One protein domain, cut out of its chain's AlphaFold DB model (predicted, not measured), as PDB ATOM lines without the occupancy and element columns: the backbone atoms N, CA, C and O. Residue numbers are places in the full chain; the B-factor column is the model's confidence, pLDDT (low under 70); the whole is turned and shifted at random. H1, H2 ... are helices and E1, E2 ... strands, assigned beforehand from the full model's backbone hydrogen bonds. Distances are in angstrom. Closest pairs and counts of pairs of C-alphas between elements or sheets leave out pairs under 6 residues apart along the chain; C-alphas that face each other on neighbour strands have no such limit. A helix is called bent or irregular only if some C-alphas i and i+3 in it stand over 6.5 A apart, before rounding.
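AT A GLANCE: This is residues 4 to 128 of the 129 residues of an uncharacterized protein of Proteobacteria bacterium (UniProt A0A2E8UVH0). A twisted wall of five antiparallel strands has H3 and H1b, the second arm of the bent helix H1, packed over one face, while the first arm, H1a, lies beyond the strand ends. From the E4 to E5 link residues 91 to 96 stick out. The 125 printed residues include three named helices and five strands, in the order H1 H2 E1 E2 E3 E4 E5 H3, of mixed class; the sheet order is E1 E2 E3 E4 E5, a meander, each strand the antiparallel neighbour of the one before. The whole is only just compact, close to loose, with a radius of gyration of the C-alphas of 16.1 A and spans of 47 by 41 by 25 A.

IN THESE COORDINATES: The strands are E1, residues 34 to 39; E2, 46 to 53, 20.8 A long; E3, 56 to 62; E4, 79 to 85; and E5, 103 to 108. H1, residues 4 to 24, was assigned as one helix by its hydrogen bonds but is bent, C-alphas 14 and 17 being 7.1 A apart; its arms are H1a, 4 to 14, from C-alpha 4 at (188.206, 228.894, 155.617), and H1b, 17 to 24. H2 is residues 26 to 29, and H3, 111 to 126, 22.6 A long, ends at (149.953, 224.250, 161.330).

HOW THE PARTS SIT: Across the neighbour strands E1 and E2, N 36 and O 50 are within hydrogen-bond range at 2.9 A, as are N 51 and O 58 across E2 and E3 at 2.7 A, N 59 and O 82 across E3 and E4 at 2.7 A, and N 83 and O 104 across E4 and E5 at 2.8 A. H3 is over E3 and E4, along the strands, at a height over the sheet of 8.7 A. H1b is on the same face, and touches H3 at Ile 18 and Ala 111, their closest C-alphas, 6.3 A apart. H1a is over none of the strands. In H1a, H1b and H3 every O i to N i+4 pair is within range; H2 is too short for one.

THE WHOLE: The C-alphas of Thr 70 and Glu 93 are the farthest apart, at 48.3 A. The printed part has no cut; the links E3 to E4 and E4 to E5 are long. Residues 87 to 102 and 128 have pLDDT under 70.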
ATOM      1  N   LEU A   4     189.479 228.223 155.371       93.56
ATOM      2  CA  LEU A   4     188.206 228.894 155.617       93.56
ATOM      3  C   LEU A   4     187.234 228.673 154.451       93.56
ATOM      4  O   LEU A   4     186.073 228.323 154.660       93.56
ATOM      5  N   LYS A   5     187.730 228.820 153.218       94.62
ATOM      6  CA  LYS A   5     186.943 228.578 152.007       94.62
ATOM      7  C   LYS A   5     186.532 227.111 151.877       94.62
ATOM      8  O   LYS A   5     185.379 226.847 151.559       94.62
ATOM      9  N   LYS A   6     187.429 226.173 152.202       94.31
ATOM     10  CA  LYS A   6     187.112 224.737 152.218       94.31
ATOM     11  C   LYS A   6     185.971 224.425 153.190       94.31
ATOM     12  O   LYS A   6     184.992 223.805 152.801       94.31
ATOM     13  N   ALA A   7     186.062 224.907 154.432       94.44
ATOM     14  CA  ALA A   7     185.018 224.680 155.431       94.44
ATOM     15  C   ALA A   7     183.656 225.249 154.994       94.44
ATOM     16  O   ALA A   7     182.617 224.641 155.251       94.44
ATOM     17  N   ALA A   8     183.655 226.404 154.322       94.62
ATOM     18  CA  ALA A   8     182.444 226.999 153.768       94.62
ATOM     19  C   ALA A   8     181.852 226.163 152.619       94.62
ATOM     20  O   ALA A   8     180.640 225.952 152.585       94.62
ATOM     21  N   GLU A   9     182.691 225.662 151.707       95.12
ATOM     22  CA  GLU A   9     182.278 224.768 150.619       95.12
ATOM     23  C   GLU A   9     181.679 223.467 151.169       95.12
ATOM     24  O   GLU A   9     180.553 223.129 150.807       95.12
ATOM     25  N   ASP A  10     182.363 222.804 152.106       93.31
ATOM     26  CA  ASP A  10     181.915 221.553 152.734       93.31
ATOM     27  C   ASP A  10     180.577 221.726 153.475       93.31
ATOM     28  O   ASP A  10     179.689 220.869 153.408       93.31
ATOM     29  N   LYS A  11     180.402 222.863 154.160       94.19
ATOM     30  CA  LYS A  11     179.153 223.214 154.849       94.19
ATOM     31  C   LYS A  11     177.997 223.399 153.864       94.19
ATOM     32  O   LYS A  11     176.920 222.852 154.088       94.19
ATOM     33  N   CYS A  12     178.217 224.138 152.774       96.19
ATOM     34  CA  CYS A  12     177.193 224.355 151.750       96.19
ATOM     35  C   CYS A  12     176.833 223.047 151.038       96.19
ATOM     36  O   CYS A  12     175.652 222.758 150.895       96.19
ATOM     37  N   LEU A  13     177.834 222.237 150.671       95.38
ATOM     38  CA  LEU A  13     177.652 220.895 150.103       95.38
ATOM     39  C   LEU A  13     176.795 220.012 151.011       95.38
ATOM     40  O   LEU A  13     175.852 219.378 150.555       95.38
ATOM     41  N   SER A  14     177.069 220.022 152.317       94.69
ATOM     42  CA  SER A  14     176.275 219.260 153.288       94.69
ATOM     43  C   SER A  14     174.811 219.722 153.337       94.69
ATOM     44  O   SER A  14     173.926 218.921 153.619       94.69
ATOM     45  N   PHE A  15     174.538 220.999 153.053       97.50
ATOM     46  CA  PHE A  15     173.187 221.561 153.032       97.50
ATOM     47  C   PHE A  15     172.437 221.339 151.703       97.50
ATOM     48  O   PHE A  15     171.225 221.549 151.666       97.50
ATOM     49  N   GLU A  16     173.102 220.911 150.621       96.00
ATOM     50  CA  GLU A  16     172.490 220.811 149.281       96.00
ATOM     51  C   GLU A  16     171.247 219.902 149.274       96.00
ATOM     52  O   GLU A  16     170.191 220.336 148.814       96.00
ATOM     53  N   THR A  17     171.307 218.720 149.904       94.94
ATOM     54  CA  THR A  17     170.151 217.807 150.017       94.94
ATOM     55  C   THR A  17     168.962 218.442 150.740       94.94
ATOM     56  O   THR A  17     167.812 218.271 150.329       94.94
ATOM     57  N   ILE A  18     169.218 219.215 151.802       96.94
ATOM     58  CA  ILE A  18     168.166 219.952 152.511       96.94
ATOM     59  C   ILE A  18     167.577 220.997 151.570       96.94
ATOM     60  O   ILE A  18     166.368 221.037 151.378       96.94
ATOM     61  N   HIS A  19     168.415 221.824 150.947       96.94
ATOM     62  CA  HIS A  19     167.965 222.881 150.047       96.94
ATOM     63  C   HIS A  19     167.082 222.355 148.906       96.94
ATOM     64  O   HIS A  19     166.018 222.930 148.665       96.94
ATOM     65  N   GLU A  20     167.486 221.269 148.244       95.75
ATOM     66  CA  GLU A  20     166.711 220.618 147.180       95.75
ATOM     67  C   GLU A  20     165.364 220.113 147.702       95.75
ATOM     68  O   GLU A  20     164.316 220.491 147.174       95.75
ATOM     69  N   THR A  21     165.370 219.380 148.818       95.31
ATOM     70  CA  THR A  21     164.139 218.850 149.425       95.31
ATOM     71  C   THR A  21     163.170 219.963 149.824       95.31
ATOM     72  O   THR A  21     161.961 219.849 149.625       95.31
ATOM     73  N   LEU A  22     163.677 221.075 150.364       94.50
ATOM     74  CA  LEU A  22     162.841 222.218 150.725       94.50
ATOM     75  C   LEU A  22     162.235 222.895 149.488       94.50
ATOM     76  O   LEU A  22     161.073 223.283 149.520       94.50
ATOM     77  N   LYS A  23     162.982 223.018 148.386       92.00
ATOM     78  CA  LYS A  23     162.459 223.602 147.138       92.00
ATOM     79  C   LYS A  23     161.329 222.782 146.522       92.00
ATOM     80  O   LYS A  23     160.422 223.350 145.915       92.00
ATOM     81  N   GLU A  24     161.411 221.464 146.642       91.88
ATOM     82  CA  GLU A  24     160.447 220.535 146.050       91.88
ATOM     83  C   GLU A  24     159.237 220.267 146.958       91.88
ATOM     84  O   GLU A  24     158.201 219.806 146.480       91.88
ATOM     85  N   SER A  25     159.332 220.600 148.249       88.50
ATOM     86  CA  SER A  25     158.308 220.287 149.246       88.50
ATOM     87  C   SER A  25     156.998 221.051 149.032       88.50
ATOM     88  O   SER A  25     156.943 222.282 149.076       88.50
ATOM     89  N   GLU A  26     155.901 220.306 148.885       82.50
ATOM     90  CA  GLU A  26     154.548 220.864 148.790       82.50
ATOM     91  C   GLU A  26     154.072 221.487 150.107       82.50
ATOM     92  O   GLU A  26     153.333 222.467 150.079       82.50
ATOM     93  N   ILE A  27     154.548 220.978 151.253       76.81
ATOM     94  CA  ILE A  27     154.214 221.496 152.594       76.81
ATOM     95  C   ILE A  27     154.593 222.978 152.706       76.81
ATOM     96  O   ILE A  27     153.930 223.745 153.395       76.81
ATOM     97  N   LEU A  28     155.644 223.392 151.996       79.75
ATOM     98  CA  LEU A  28     156.190 224.747 152.033       79.75
ATOM     99  C   LEU A  28     155.552 225.687 151.003       79.75
ATOM    100  O   LEU A  28     155.948 226.846 150.920       79.75
ATOM    101  N   ARG A  29     154.583 225.206 150.209       78.00
ATOM    102  CA  ARG A  29     153.806 226.043 149.279       78.00
ATOM    103  C   ARG A  29     152.639 226.763 149.954       78.00
ATOM    104  O   ARG A  29     151.978 227.569 149.307       78.00
ATOM    105  N   ASP A  30     152.378 226.461 151.221       78.69
ATOM    106  CA  ASP A  30     151.412 227.177 152.046       78.69
ATOM    107  C   ASP A  30     151.838 228.648 152.204       78.69
ATOM    108  O   ASP A  30     152.918 228.940 152.715       78.69
ATOM    109  N   GLU A  31     150.981 229.581 151.781       77.31
ATOM    110  CA  GLU A  31     151.255 231.025 151.828       77.31
ATOM    111  C   GLU A  31     151.421 231.569 153.259       77.31
ATOM    112  O   GLU A  31     151.991 232.646 153.452       77.31
ATOM    113  N   SER A  32     150.956 230.836 154.278       82.56
ATOM    114  CA  SER A  32     151.167 231.177 155.690       82.56
ATOM    115  C   SER A  32     152.591 230.888 156.180       82.56
ATOM    116  O   SER A  32     152.987 231.374 157.246       82.56
ATOM    117  N   LEU A  33     153.367 230.120 155.407       87.19
ATOM    118  CA  LEU A  33     154.763 229.808 155.674       87.19
ATOM    119  C   LEU A  33     155.671 230.694 154.829       87.19
ATOM    120  O   LEU A  33     155.672 230.659 153.602       87.19
ATOM    121  N   LYS A  34     156.535 231.448 155.503       90.94
ATOM    122  CA  LYS A  34     157.615 232.177 154.844       90.94
ATOM    123  C   LYS A  34     158.936 231.451 155.055       90.94
ATOM    124  O   LYS A  34     159.390 231.298 156.190       90.94
ATOM    125  N   LEU A  35     159.551 231.060 153.941       92.88
ATOM    126  CA  LEU A  35     160.862 230.423 153.867       92.88
ATOM    127  C   LEU A  35     161.924 231.427 153.403       92.88
ATOM    128  O   LEU A  35     161.775 232.064 152.360       92.88
ATOM    129  N   ILE A  36     163.009 231.557 154.164       94.81
ATOM    130  CA  ILE A  36     164.181 232.362 153.812       94.81
ATOM    131  C   ILE A  36     165.426 231.480 153.870       94.81
ATOM    132  O   ILE A  36     165.678 230.815 154.871       94.81
ATOM    133  N   TYR A  37     166.247 231.524 152.824       96.50
ATOM    134  CA  TYR A  37     167.564 230.892 152.826       96.50
ATOM    135  C   TYR A  37     168.637 231.867 153.306       96.50
ATOM    136  O   TYR A  37     168.648 233.040 152.931       96.50
ATOM    137  N   ARG A  38     169.574 231.358 154.104       96.50
ATOM    138  CA  ARG A  38     170.781 232.073 154.516       96.50
ATOM    139  C   ARG A  38     171.958 231.557 153.702       96.50
ATOM    140  O   ARG A  38     172.245 230.360 153.702       96.50
ATOM    141  N   PHE A  39     172.619 232.486 153.026       95.62
ATOM    142  CA  PHE A  39     173.734 232.215 152.132       95.62
ATOM    143  C   PHE A  39     175.060 232.409 152.855       95.62
ATOM    144  O   PHE A  39     175.227 233.348 153.639       95.62
ATOM    145  N   ASN A  40     176.006 231.515 152.589       95.19
ATOM    146  CA  ASN A  40     177.364 231.648 153.072       95.19
ATOM    147  C   ASN A  40     178.082 232.761 152.282       95.19
ATOM    148  O   ASN A  40     178.112 232.708 151.052       95.19
ATOM    149  N   PRO A  41     178.715 233.744 152.947       94.19
ATOM    150  CA  PRO A  41     179.316 234.898 152.272       94.19
ATOM    151  C   PRO A  41     180.560 234.565 151.431       94.19
ATOM    152  O   PRO A  41     180.988 235.391 150.632       94.19
ATOM    153  N   LEU A  42     181.168 233.389 151.614       94.75
ATOM    154  CA  LEU A  42     182.384 232.976 150.902       94.75
ATOM    155  C   LEU A  42     182.093 232.146 149.649       94.75
ATOM    156  O   LEU A  42     182.950 232.059 148.767       94.75
ATOM    157  N   THR A  43     180.921 231.517 149.583       94.12
ATOM    158  CA  THR A  43     180.531 230.625 148.480       94.12
ATOM    159  C   THR A  43     179.307 231.113 147.719       94.12
ATOM    160  O   THR A  43     179.063 230.610 146.626       94.12
ATOM    161  N   ASP A  44     178.543 232.054 148.285       94.94
ATOM    162  CA  ASP A  44     177.240 232.494 147.776       94.94
ATOM    163  C   ASP A  44     176.273 231.316 147.538       94.94
ATOM    164  O   ASP A  44     175.454 231.298 146.620       94.94
ATOM    165  N   LYS A  45     176.380 230.286 148.388       96.19
ATOM    166  CA  LYS A  45     175.497 229.114 148.408       96.19
ATOM    167  C   LYS A  45     174.710 229.048 149.720       96.19
ATOM    168  O   LYS A  45     175.205 229.515 150.749       96.19
ATOM    169  N   PRO A  46     173.499 228.466 149.719       96.62
ATOM    170  CA  PRO A  46     172.714 228.315 150.935       96.62
ATOM    171  C   PRO A  46     173.376 227.331 151.903       96.62
ATOM    172  O   PRO A  46     173.869 226.279 151.505       96.62
ATOM    173  N   GLU A  47     173.352 227.676 153.186       96.25
ATOM    174  CA  GLU A  47     173.904 226.857 154.279       96.25
ATOM    175  C   GLU A  47     172.910 226.634 155.432       96.25
ATOM    176  O   GLU A  47     173.170 225.869 156.364       96.25
ATOM    177  N   ALA A  48     171.780 227.338 155.388       97.56
ATOM    178  CA  ALA A  48     170.680 227.202 156.325       97.56
ATOM    179  C   ALA A  48     169.389 227.762 155.718       97.56
ATOM    180  O   ALA A  48     169.418 228.567 154.782       97.56
ATOM    181  N   ALA A  49     168.261 227.393 156.311       97.19
ATOM    182  CA  ALA A  49     166.952 227.932 155.992       97.19
ATOM    183  C   ALA A  49     166.173 228.260 157.269       97.19
ATOM    184  O   ALA A  49     166.283 227.556 158.273       97.19
ATOM    185  N   GLU A  50     165.392 229.331 157.224       95.19
ATOM    186  CA  GLU A  50     164.465 229.729 158.274       95.19
ATOM    187  C   GLU A  50     163.030 229.705 157.753       95.19
ATOM    188  O   GLU A  50     162.722 230.241 156.689       95.19
ATOM    189  N   PHE A  51     162.165 229.101 158.554       93.12
ATOM    190  CA  PHE A  51     160.726 229.058 158.410       93.12
ATOM    191  C   PHE A  51     160.095 229.984 159.425       93.12
ATOM    192  O   PHE A  51     160.482 230.009 160.594       93.12
ATOM    193  N   SER A  52     159.071 230.698 158.988       90.19
ATOM    194  CA  SER A  52     158.281 231.567 159.844       90.19
ATOM    195  C   SER A  52     156.795 231.396 159.551       90.19
ATOM    196  O   SER A  52     156.383 231.427 158.396       90.19
ATOM    197  N   SER A  53     156.002 231.222 160.612       87.88
ATOM    198  CA  SER A  53     154.535 231.231 160.574       87.88
ATOM    199  C   SER A  53     154.021 232.018 161.773       87.88
ATOM    200  O   SER A  53     154.212 231.617 162.925       87.88
ATOM    201  N   GLY A  54     153.450 233.199 161.533       86.38
ATOM    202  CA  GLY A  54     153.059 234.117 162.606       86.38
ATOM    203  C   GLY A  54     154.231 234.437 163.545       86.38
ATOM    204  O   GLY A  54     155.224 235.036 163.127       86.38
ATOM    205  N   ARG A  55     154.126 234.022 164.815       85.06
ATOM    206  CA  ARG A  55     155.183 234.171 165.836       85.06
ATOM    207  C   ARG A  55     156.132 232.978 165.918       85.06
ATOM    208  O   ARG A  55     157.127 233.066 166.616       85.06
ATOM    209  N   PHE A  56     155.844 231.868 165.253       87.62
ATOM    210  CA  PHE A  56     156.708 230.695 165.299       87.62
ATOM    211  C   PHE A  56     157.831 230.810 164.275       87.62
ATOM    212  O   PHE A  56     157.647 231.336 163.170       87.62
ATOM    213  N   ARG A  57     159.002 230.317 164.661       91.31
ATOM    214  CA  ARG A  57     160.216 230.281 163.855       91.31
ATOM    215  C   ARG A  57     160.834 228.894 163.950       91.31
ATOM    216  O   ARG A  57     160.855 228.305 165.029       91.31
ATOM    217  N   ILE A  58     161.333 228.376 162.831       94.00
ATOM    218  CA  ILE A  58     162.138 227.153 162.799       94.00
ATOM    219  C   ILE A  58     163.335 227.381 161.884       94.00
ATOM    220  O   ILE A  58     163.171 227.787 160.742       94.00
ATOM    221  N   ASN A  59     164.539 227.093 162.352       96.44
ATOM    222  CA  ASN A  59     165.761 227.100 161.567       96.44
ATOM    223  C   ASN A  59     166.227 225.666 161.321       96.44
ATOM    224  O   ASN A  59     166.215 224.862 162.249       96.44
ATOM    225  N   ILE A  60     166.674 225.371 160.106       98.06
ATOM    226  CA  ILE A  60     167.443 224.171 159.774       98.06
ATOM    227  C   ILE A  60     168.788 224.593 159.186       98.06
ATOM    228  O   ILE A  60     168.848 225.489 158.341       98.06
ATOM    229  N   SER A  61     169.879 223.968 159.618       97.62
ATOM    230  CA  SER A  61     171.225 224.306 159.150       97.62
ATOM    231  C   SER A  61     172.139 223.090 159.060       97.62
ATOM    232  O   SER A  61     171.933 222.091 159.753       97.62
ATOM    233  N   ALA A  62     173.161 223.194 158.208       96.38
ATOM    234  CA  ALA A  62     174.311 222.301 158.221       96.38
ATOM    235  C   ALA A  62     175.513 223.033 158.828       96.38
ATOM    236  O   ALA A  62     175.747 224.205 158.540       96.38
ATOM    237  N   ASN A  63     176.289 222.342 159.654       95.00
ATOM    238  CA  ASN A  63     177.500 222.844 160.293       95.00
ATOM    239  C   ASN A  63     178.737 222.104 159.783       95.00
ATOM    240  O   ASN A  63     178.650 221.045 159.164       95.00
ATOM    241  N   VAL A  64     179.914 222.665 160.058       93.94
ATOM    242  CA  VAL A  64     181.190 222.047 159.678       93.94
ATOM    243  C   VAL A  64     181.337 220.699 160.388       93.94
ATOM    244  O   VAL A  64     181.307 220.639 161.616       93.94
ATOM    245  N   SER A  65     181.493 219.624 159.611       93.88
ATOM    246  CA  SER A  65     181.632 218.250 160.114       93.88
ATOM    247  C   SER A  65     183.088 217.804 160.257       93.88
ATOM    248  O   SER A  65     183.413 217.025 161.156       93.88
ATOM    249  N   ARG A  66     183.978 218.314 159.399       94.50
ATOM    250  CA  ARG A  66     185.393 217.931 159.326       94.50
ATOM    251  C   ARG A  66     186.318 219.128 159.469       94.50
ATOM    252  O   ARG A  66     186.021 220.224 159.001       94.50
ATOM    253  N   HIS A  67     187.466 218.908 160.099       94.88
ATOM    254  CA  HIS A  67     188.509 219.913 160.197       94.88
ATOM    255  C   HIS A  67     189.065 220.218 158.792       94.88
ATOM    256  O   HIS A  67     189.546 219.306 158.116       94.88
ATOM    257  N   PRO A  68     189.094 221.483 158.336       92.56
ATOM    258  CA  PRO A  68     189.418 221.792 156.941       92.56
ATOM    259  C   PRO A  68     190.857 221.414 156.548       92.56
ATOM    260  O   PRO A  68     191.112 221.085 155.390       92.56
ATOM    261  N   VAL A  69     191.795 221.412 157.502       93.94
ATOM    262  CA  VAL A  69     193.202 221.027 157.266       93.94
ATOM    263  C   VAL A  69     193.457 219.522 157.410       93.94
ATOM    264  O   VAL A  69     194.031 218.928 156.504       93.94
ATOM    265  N   THR A  70     193.062 218.904 158.531       94.88
ATOM    266  CA  THR A  70     193.389 217.505 158.860       94.88
ATOM    267  C   THR A  70     192.365 216.494 158.346       94.88
ATOM    268  O   THR A  70     192.650 215.304 158.344       94.88
ATOM    269  N   ASP A  71     191.188 216.952 157.907       92.38
ATOM    270  CA  ASP A  71     190.037 216.126 157.515       92.38
ATOM    271  C   ASP A  71     189.439 215.260 158.642       92.38
ATOM    272  O   ASP A  71     188.535 214.452 158.419       92.38
ATOM    273  N   GLU A  72     189.901 215.452 159.877       96.12
ATOM    274  CA  GLU A  72     189.371 214.762 161.049       96.12
ATOM    275  C   GLU A  72     187.908 215.141 161.281       96.12
ATOM    276  O   GLU A  72     187.524 216.306 161.168       96.12
ATOM    277  N   CYS A  73     187.077 214.158 161.629       94.50
ATOM    278  CA  CYS A  73     185.690 214.404 162.006       94.50
ATOM    279  C   CYS A  73     185.647 215.166 163.341       94.50
ATOM    280  O   CYS A  73     186.039 214.621 164.372       94.50
ATOM    281  N   ILE A  74     185.163 216.410 163.313       95.62
ATOM    282  CA  ILE A  74     185.043 217.299 164.483       95.62
ATOM    283  C   ILE A  74     183.597 217.475 164.947       95.62
ATOM    284  O   ILE A  74     183.367 217.876 166.084       95.62
ATOM    285  N   ASN A  75     182.623 217.159 164.091       94.56
ATOM    286  CA  ASN A  75     181.214 217.150 164.449       94.56
ATOM    287  C   ASN A  75     180.507 215.958 163.794       94.56
ATOM    288  O   ASN A  75     180.332 215.908 162.577       94.56
ATOM    289  N   GLN A  76     180.094 215.002 164.629       95.31
ATOM    290  CA  GLN A  76     179.385 213.797 164.192       95.31
ATOM    291  C   GLN A  76     177.907 214.057 163.873       95.31
ATOM    292  O   GLN A  76     177.286 213.232 163.206       95.31
ATOM    293  N   GLU A  77     177.351 215.176 164.342       97.12
ATOM    294  CA  GLU A  77     175.949 215.574 164.190       97.12
ATOM    295  C   GLU A  77     175.865 216.993 163.600       97.12
ATOM    296  O   GLU A  77     175.502 217.948 164.290       97.12
ATOM    297  N   PRO A  78     176.264 217.173 162.324       96.69
ATOM    298  CA  PRO A  78     176.419 218.501 161.738       96.69
ATOM    299  C   PRO A  78     175.094 219.190 161.421       96.69
ATOM    300  O   PRO A  78     175.085 220.399 161.205       96.69
ATOM    301  N   PHE A  79     173.985 218.461 161.385       98.19
ATOM    302  CA  PHE A  79     172.686 219.026 161.050       98.19
ATOM    303  C   PHE A  79     171.956 219.455 162.306       98.19
ATOM    304  O   PHE A  79     171.961 218.744 163.306       98.19
ATOM    305  N   GLU A  80     171.294 220.597 162.247       97.69
ATOM    306  CA  GLU A  80     170.619 221.172 163.398       97.69
ATOM    307  C   GLU A  80     169.270 221.752 163.001       97.69
ATOM    308  O   GLU A  80     169.166 222.455 161.997       97.69
ATOM    309  N   VAL A  81     168.261 221.478 163.829       97.69
ATOM    310  CA  VAL A  81     166.951 222.123 163.774       97.69
ATOM    311  C   VAL A  81     166.693 222.831 165.101       97.69
ATOM    312  O   VAL A  81     166.766 222.208 166.164       97.69
ATOM    313  N   ILE A  82     166.385 224.125 165.040       94.81
ATOM    314  CA  ILE A  82     166.028 224.950 166.200       94.81
ATOM    315  C   ILE A  82     164.652 225.555 165.955       94.81
ATOM    316  O   ILE A  82     164.453 226.171 164.917       94.81
ATOM    317  N   SER A  83     163.718 225.441 166.892       92.00
ATOM    318  CA  SER A  83     162.417 226.112 166.834       92.00
ATOM    319  C   SER A  83     162.192 227.003 168.049       92.00
ATOM    320  O   SER A  83     162.633 226.682 169.152       92.00
ATOM    321  N   TRP A  84     161.535 228.145 167.845       89.62
ATOM    322  CA  TRP A  84     161.182 229.082 168.910       89.62
ATOM    323  C   TRP A  84     159.940 229.908 168.562       89.62
ATOM    324  O   TRP A  84     159.462 229.902 167.424       89.62
ATOM    325  N   GLN A  85     159.399 230.618 169.551       85.56
ATOM    326  CA  GLN A  85     158.286 231.550 169.377       85.56
ATOM    327  C   GLN A  85     158.727 232.974 169.737       85.56
ATOM    328  O   GLN A  85     159.282 233.202 170.810       85.56
ATOM    329  N   ASP A  86     158.457 233.944 168.863       71.50
ATOM    330  CA  ASP A  86     158.648 235.368 169.135       71.50
ATOM    331  C   ASP A  86     157.836 235.739 170.397       71.50
ATOM    332  O   ASP A  86     156.615 235.544 170.433       71.50
ATOM    333  N   ASN A  87     158.532 236.262 171.420       61.16
ATOM    334  CA  ASN A  87     158.088 236.569 172.799       61.16
ATOM    335  C   ASN A  87     158.289 235.482 173.878       61.16
ATOM    336  O   ASN A  87     157.729 235.608 174.968       61.16
ATOM    337  N   SER A  88     159.130 234.468 173.665       53.88
ATOM    338  CA  SER A  88     159.632 233.632 174.777       53.88
ATOM    339  C   SER A  88     160.501 234.407 175.790       53.88
ATOM    340  O   SER A  88     160.725 233.936 176.900       53.88
ATOM    341  N   PHE A  89     160.926 235.630 175.461       51.97
ATOM    342  CA  PHE A  89     161.629 236.530 176.375       51.97
ATOM    343  C   PHE A  89     160.636 237.400 177.157       51.97
ATOM    344  O   PHE A  89     160.293 238.501 176.728       51.97
ATOM    345  N   HIS A  90     160.184 236.925 178.317       48.25
ATOM    346  CA  HIS A  90     159.685 237.830 179.353       48.25
ATOM    347  C   HIS A  90     160.909 238.336 180.119       48.25
ATOM    348  O   HIS A  90     161.452 237.630 180.962       48.25
ATOM    349  N   LEU A  91     161.395 239.530 179.771       51.12
ATOM    350  CA  LEU A  91     162.312 240.265 180.641       51.12
ATOM    351  C   LEU A  91     161.475 240.794 181.810       51.12
ATOM    352  O   LEU A  91     160.971 241.913 181.749       51.12
ATOM    353  N   GLU A  92     161.257 239.974 182.838       48.62
ATOM    354  CA  GLU A  92     160.876 240.527 184.135       48.62
ATOM    355  C   GLU A  92     162.063 241.345 184.666       48.62
ATOM    356  O   GLU A  92     163.222 240.984 184.451       48.62
ATOM    357  N   GLU A  93     161.796 242.497 185.286       50.50
ATOM    358  CA  GLU A  93     162.825 243.345 185.896       50.50
ATOM    359  C   GLU A  93     163.525 242.585 187.034       50.50
ATOM    360  O   GLU A  93     163.125 242.619 188.193       50.50
ATOM    361  N   GLY A  94     164.590 241.873 186.682       55.09
ATOM    362  CA  GLY A  94     165.405 241.068 187.577       55.09
ATOM    363  C   GLY A  94     166.405 240.265 186.754       55.09
ATOM    364  O   GLY A  94     166.114 239.862 185.635       55.09
ATOM    365  N   CYS A  95     167.614 240.046 187.272       53.81
ATOM    366  CA  CYS A  95     168.670 239.270 186.608       53.81
ATOM    367  C   CYS A  95     168.358 237.758 186.517       53.81
ATOM    368  O   CYS A  95     169.267 236.938 186.651       53.81
ATOM    369  N   GLU A  96     167.096 237.370 186.346       48.28
ATOM    370  CA  GLU A  96     166.713 235.981 186.150       48.28
ATOM    371  C   GLU A  96     166.819 235.650 184.663       48.28
ATOM    372  O   GLU A  96     166.185 236.267 183.807       48.28
ATOM    373  N   THR A  97     167.693 234.692 184.350       53.88
ATOM    374  CA  THR A  97     167.789 234.094 183.021       53.88
ATOM    375  C   THR A  97     166.381 233.677 182.589       53.88
ATOM    376  O   THR A  97     165.758 232.900 183.320       53.88
ATOM    377  N   PRO A  98     165.868 234.167 181.443       46.41
ATOM    378  CA  PRO A  98     164.565 233.760 180.944       46.41
ATOM    379  C   PRO A  98     164.488 232.231 180.928       46.41
ATOM    380  O   PRO A  98     165.477 231.588 180.560       46.41
ATOM    381  N   PRO A  99     163.366 231.626 181.337       50.28
ATOM    382  CA  PRO A  99     163.260 230.180 181.318       50.28
ATOM    383  C   PRO A  99     163.467 229.673 179.883       50.28
ATOM    384  O   PRO A  99     162.861 230.189 178.946       50.28
ATOM    385  N   ASP A 100     164.268 228.614 179.714       52.25
ATOM    386  CA  ASP A 100     164.482 227.900 178.435       52.25
ATOM    387  C   ASP A 100     163.177 227.327 177.828       52.25
ATOM    388  O   ASP A 100     163.176 226.688 176.771       52.25
ATOM    389  N   SER A 101     162.031 227.542 178.484       55.38
ATOM    390  CA  SER A 101     160.695 227.204 178.013       55.38
ATOM    391  C   SER A 101     160.316 228.061 176.802       55.38
ATOM    392  O   SER A 101     159.593 229.050 176.904       55.38
ATOM    393  N   GLY A 102     160.815 227.683 175.633       68.12
ATOM    394  CA  GLY A 102     160.462 228.345 174.381       68.12
ATOM    395  C   GLY A 102     161.378 228.038 173.209       68.12
ATOM    396  O   GLY A 102     161.017 228.399 172.094       68.12
ATOM    397  N   ILE A 103     162.522 227.381 173.436       81.69
ATOM    398  CA  ILE A 103     163.448 226.969 172.378       81.69
ATOM    399  C   ILE A 103     163.545 225.442 172.363       81.69
ATOM    400  O   ILE A 103     163.933 224.824 173.351       81.69
ATOM    401  N   SER A 104     163.216 224.824 171.232       88.31
ATOM    402  CA  SER A 104     163.542 223.422 170.973       88.31
ATOM    403  C   SER A 104     164.767 223.360 170.078       88.31
ATOM    404  O   SER A 104     164.820 224.039 169.058       88.31
ATOM    405  N   ARG A 105     165.759 222.550 170.441       93.19
ATOM    406  CA  ARG A 105     166.978 222.349 169.655       93.19
ATOM    407  C   ARG A 105     167.257 220.865 169.535       93.19
ATOM    408  O   ARG A 105     167.269 220.156 170.540       93.19
ATOM    409  N   LYS A 106     167.524 220.402 168.316       96.88
ATOM    410  CA  LYS A 106     167.919 219.019 168.058       96.88
ATOM    411  C   LYS A 106     168.977 218.950 166.964       96.88
ATOM    412  O   LYS A 106     168.870 219.641 165.955       96.88
ATOM    413  N   VAL A 107     169.976 218.098 167.178       97.81
ATOM    414  CA  VAL A 107     171.063 217.833 166.228       97.81
ATOM    415  C   VAL A 107     170.929 216.438 165.618       97.81
ATOM    416  O   VAL A 107     170.288 215.559 166.202       97.81
ATOM    417  N   PHE A 108     171.493 216.243 164.426       98.06
ATOM    418  CA  PHE A 108     171.358 215.016 163.644       98.06
ATOM    419  C   PHE A 108     172.641 214.679 162.886       98.06
ATOM    420  O   PHE A 108     173.360 215.556 162.409       98.06
ATOM    421  N   LYS A 109     172.876 213.376 162.707       96.69
ATOM    422  CA  LYS A 109     173.992 212.833 161.914       96.69
ATOM    423  C   LYS A 109     173.794 212.967 160.405       96.69
ATOM    424  O   LYS A 109     174.772 212.985 159.669       96.69
ATOM    425  N   ASN A 110     172.546 213.001 159.943       96.00
ATOM    426  CA  ASN A 110     172.194 212.976 158.525       96.00
ATOM    427  C   ASN A 110     171.099 214.006 158.205       96.00
ATOM    428  O   ASN A 110     170.306 214.370 159.079       96.00
ATOM    429  N   ALA A 111     171.084 214.452 156.948       96.25
ATOM    430  CA  ALA A 111     170.149 215.447 156.443       96.25
ATOM    431  C   ALA A 111     168.695 214.955 156.529       96.25
ATOM    432  O   ALA A 111     167.853 215.666 157.070       96.25
ATOM    433  N   ASP A 112     168.417 213.727 156.093       96.88
ATOM    434  CA  ASP A 112     167.055 213.178 156.012       96.88
ATOM    435  C   ASP A 112     166.327 213.219 157.362       96.88
ATOM    436  O   ASP A 112     165.233 213.765 157.474       96.88
ATOM    437  N   SER A 113     166.982 212.763 158.433       97.50
ATOM    438  CA  SER A 113     166.432 212.798 159.794       97.50
ATOM    439  C   SER A 113     166.165 214.225 160.286       97.50
ATOM    440  O   SER A 113     165.223 214.453 161.048       97.50
ATOM    441  N   SER A 114     166.989 215.194 159.871       97.75
ATOM    442  CA  SER A 114     166.772 216.604 160.212       97.75
ATOM    443  C   SER A 114     165.582 217.200 159.452       97.75
ATOM    444  O   SER A 114     164.795 217.942 160.038       97.75
ATOM    445  N   ILE A 115     165.389 216.807 158.188       96.81
ATOM    446  CA  ILE A 115     164.259 217.217 157.345       96.81
ATOM    447  C   ILE A 115     162.950 216.619 157.872       96.81
ATOM    448  O   ILE A 115     161.969 217.339 158.040       96.81
ATOM    449  N   GLU A 116     162.935 215.323 158.193       96.31
ATOM    450  CA  GLU A 116     161.771 214.654 158.786       96.31
ATOM    451  C   GLU A 116     161.330 215.346 160.079       96.31
ATOM    452  O   GLU A 116     160.145 215.617 160.296       96.31
ATOM    453  N   TYR A 117     162.296 215.677 160.940       96.31
ATOM    454  CA  TYR A 117     162.011 216.386 162.177       96.31
ATOM    455  C   TYR A 117     161.495 217.807 161.930       96.31
ATOM    456  O   TYR A 117     160.533 218.222 162.576       96.31
ATOM    457  N   LEU A 118     162.088 218.536 160.982       95.50
ATOM    458  CA  LEU A 118     161.615 219.853 160.564       95.50
ATOM    459  C   LEU A 118     160.153 219.801 160.104       95.50
ATOM    460  O   LEU A 118     159.334 220.575 160.594       95.50
ATOM    461  N   PHE A 119     159.800 218.884 159.201       93.94
ATOM    462  CA  PHE A 119     158.427 218.775 158.702       93.94
ATOM    463  C   PHE A 119     157.441 218.388 159.798       93.94
ATOM    464  O   PHE A 119     156.336 218.926 159.838       93.94
ATOM    465  N   LYS A 120     157.853 217.540 160.746       92.88
ATOM    466  CA  LYS A 120     157.050 217.264 161.937       92.88
ATOM    467  C   LYS A 120     156.784 218.535 162.753       92.88
ATOM    468  O   LYS A 120     155.644 218.766 163.146       92.88
ATOM    469  N   GLN A 121     157.801 219.367 162.984       91.19
ATOM    470  CA  GLN A 121     157.639 220.641 163.698       91.19
ATOM    471  C   GLN A 121     156.708 221.609 162.948       91.19
ATOM    472  O   GLN A 121     155.856 222.240 163.566       91.19
ATOM    473  N   ILE A 122     156.823 221.695 161.619       90.00
ATOM    474  CA  ILE A 122     155.942 222.534 160.791       90.00
ATOM    475  C   ILE A 122     154.485 222.059 160.884       90.00
ATOM    476  O   ILE A 122     153.596 222.869 161.146       90.00
ATOM    477  N   ALA A 123     154.236 220.753 160.761       88.62
ATOM    478  CA  ALA A 123     152.892 220.184 160.877       88.62
ATOM    479  C   ALA A 123     152.280 220.405 162.277       88.62
ATOM    480  O   ALA A 123     151.093 220.714 162.414       88.62
ATOM    481  N   GLU A 124     153.089 220.296 163.335       85.50
ATOM    482  CA  GLU A 124     152.667 220.611 164.705       85.50
ATOM    483  C   GLU A 124     152.265 222.086 164.870       85.50
ATOM    484  O   GLU A 124     151.341 222.374 165.625       85.50
ATOM    485  N   ILE A 125     152.910 223.019 164.164       82.25
ATOM    486  CA  ILE A 125     152.532 224.442 164.178       82.25
ATOM    487  C   ILE A 125     151.242 224.676 163.387       82.25
ATOM    488  O   ILE A 125     150.334 225.345 163.882       82.25
ATOM    489  N   GLN A 126     151.136 224.101 162.185       79.56
ATOM    490  CA  GLN A 126     149.953 224.250 161.330       79.56
ATOM    491  C   GLN A 126     148.693 223.672 161.990       79.56
ATOM    492  O   GLN A 126     147.635 224.278 161.908       79.56
ATOM    493  N   SER A 127     148.801 222.554 162.715       78.56
ATOM    494  CA  SER A 127     147.664 221.956 163.442       78.56
ATOM    495  C   SER A 127     147.171 222.755 164.657       78.56
ATOM    496  O   SER A 127     146.105 222.452 165.190       78.56
ATOM    497  N   ARG A 128     147.941 223.746 165.128       67.06
ATOM    498  CA  ARG A 128     147.581 224.622 166.260       67.06
ATOM    499  C   ARG A 128     146.973 225.958 165.825       67.06
ATOM    500  O   ARG A 128     146.543 226.713 166.698       67.06
TER     501      ARG A 128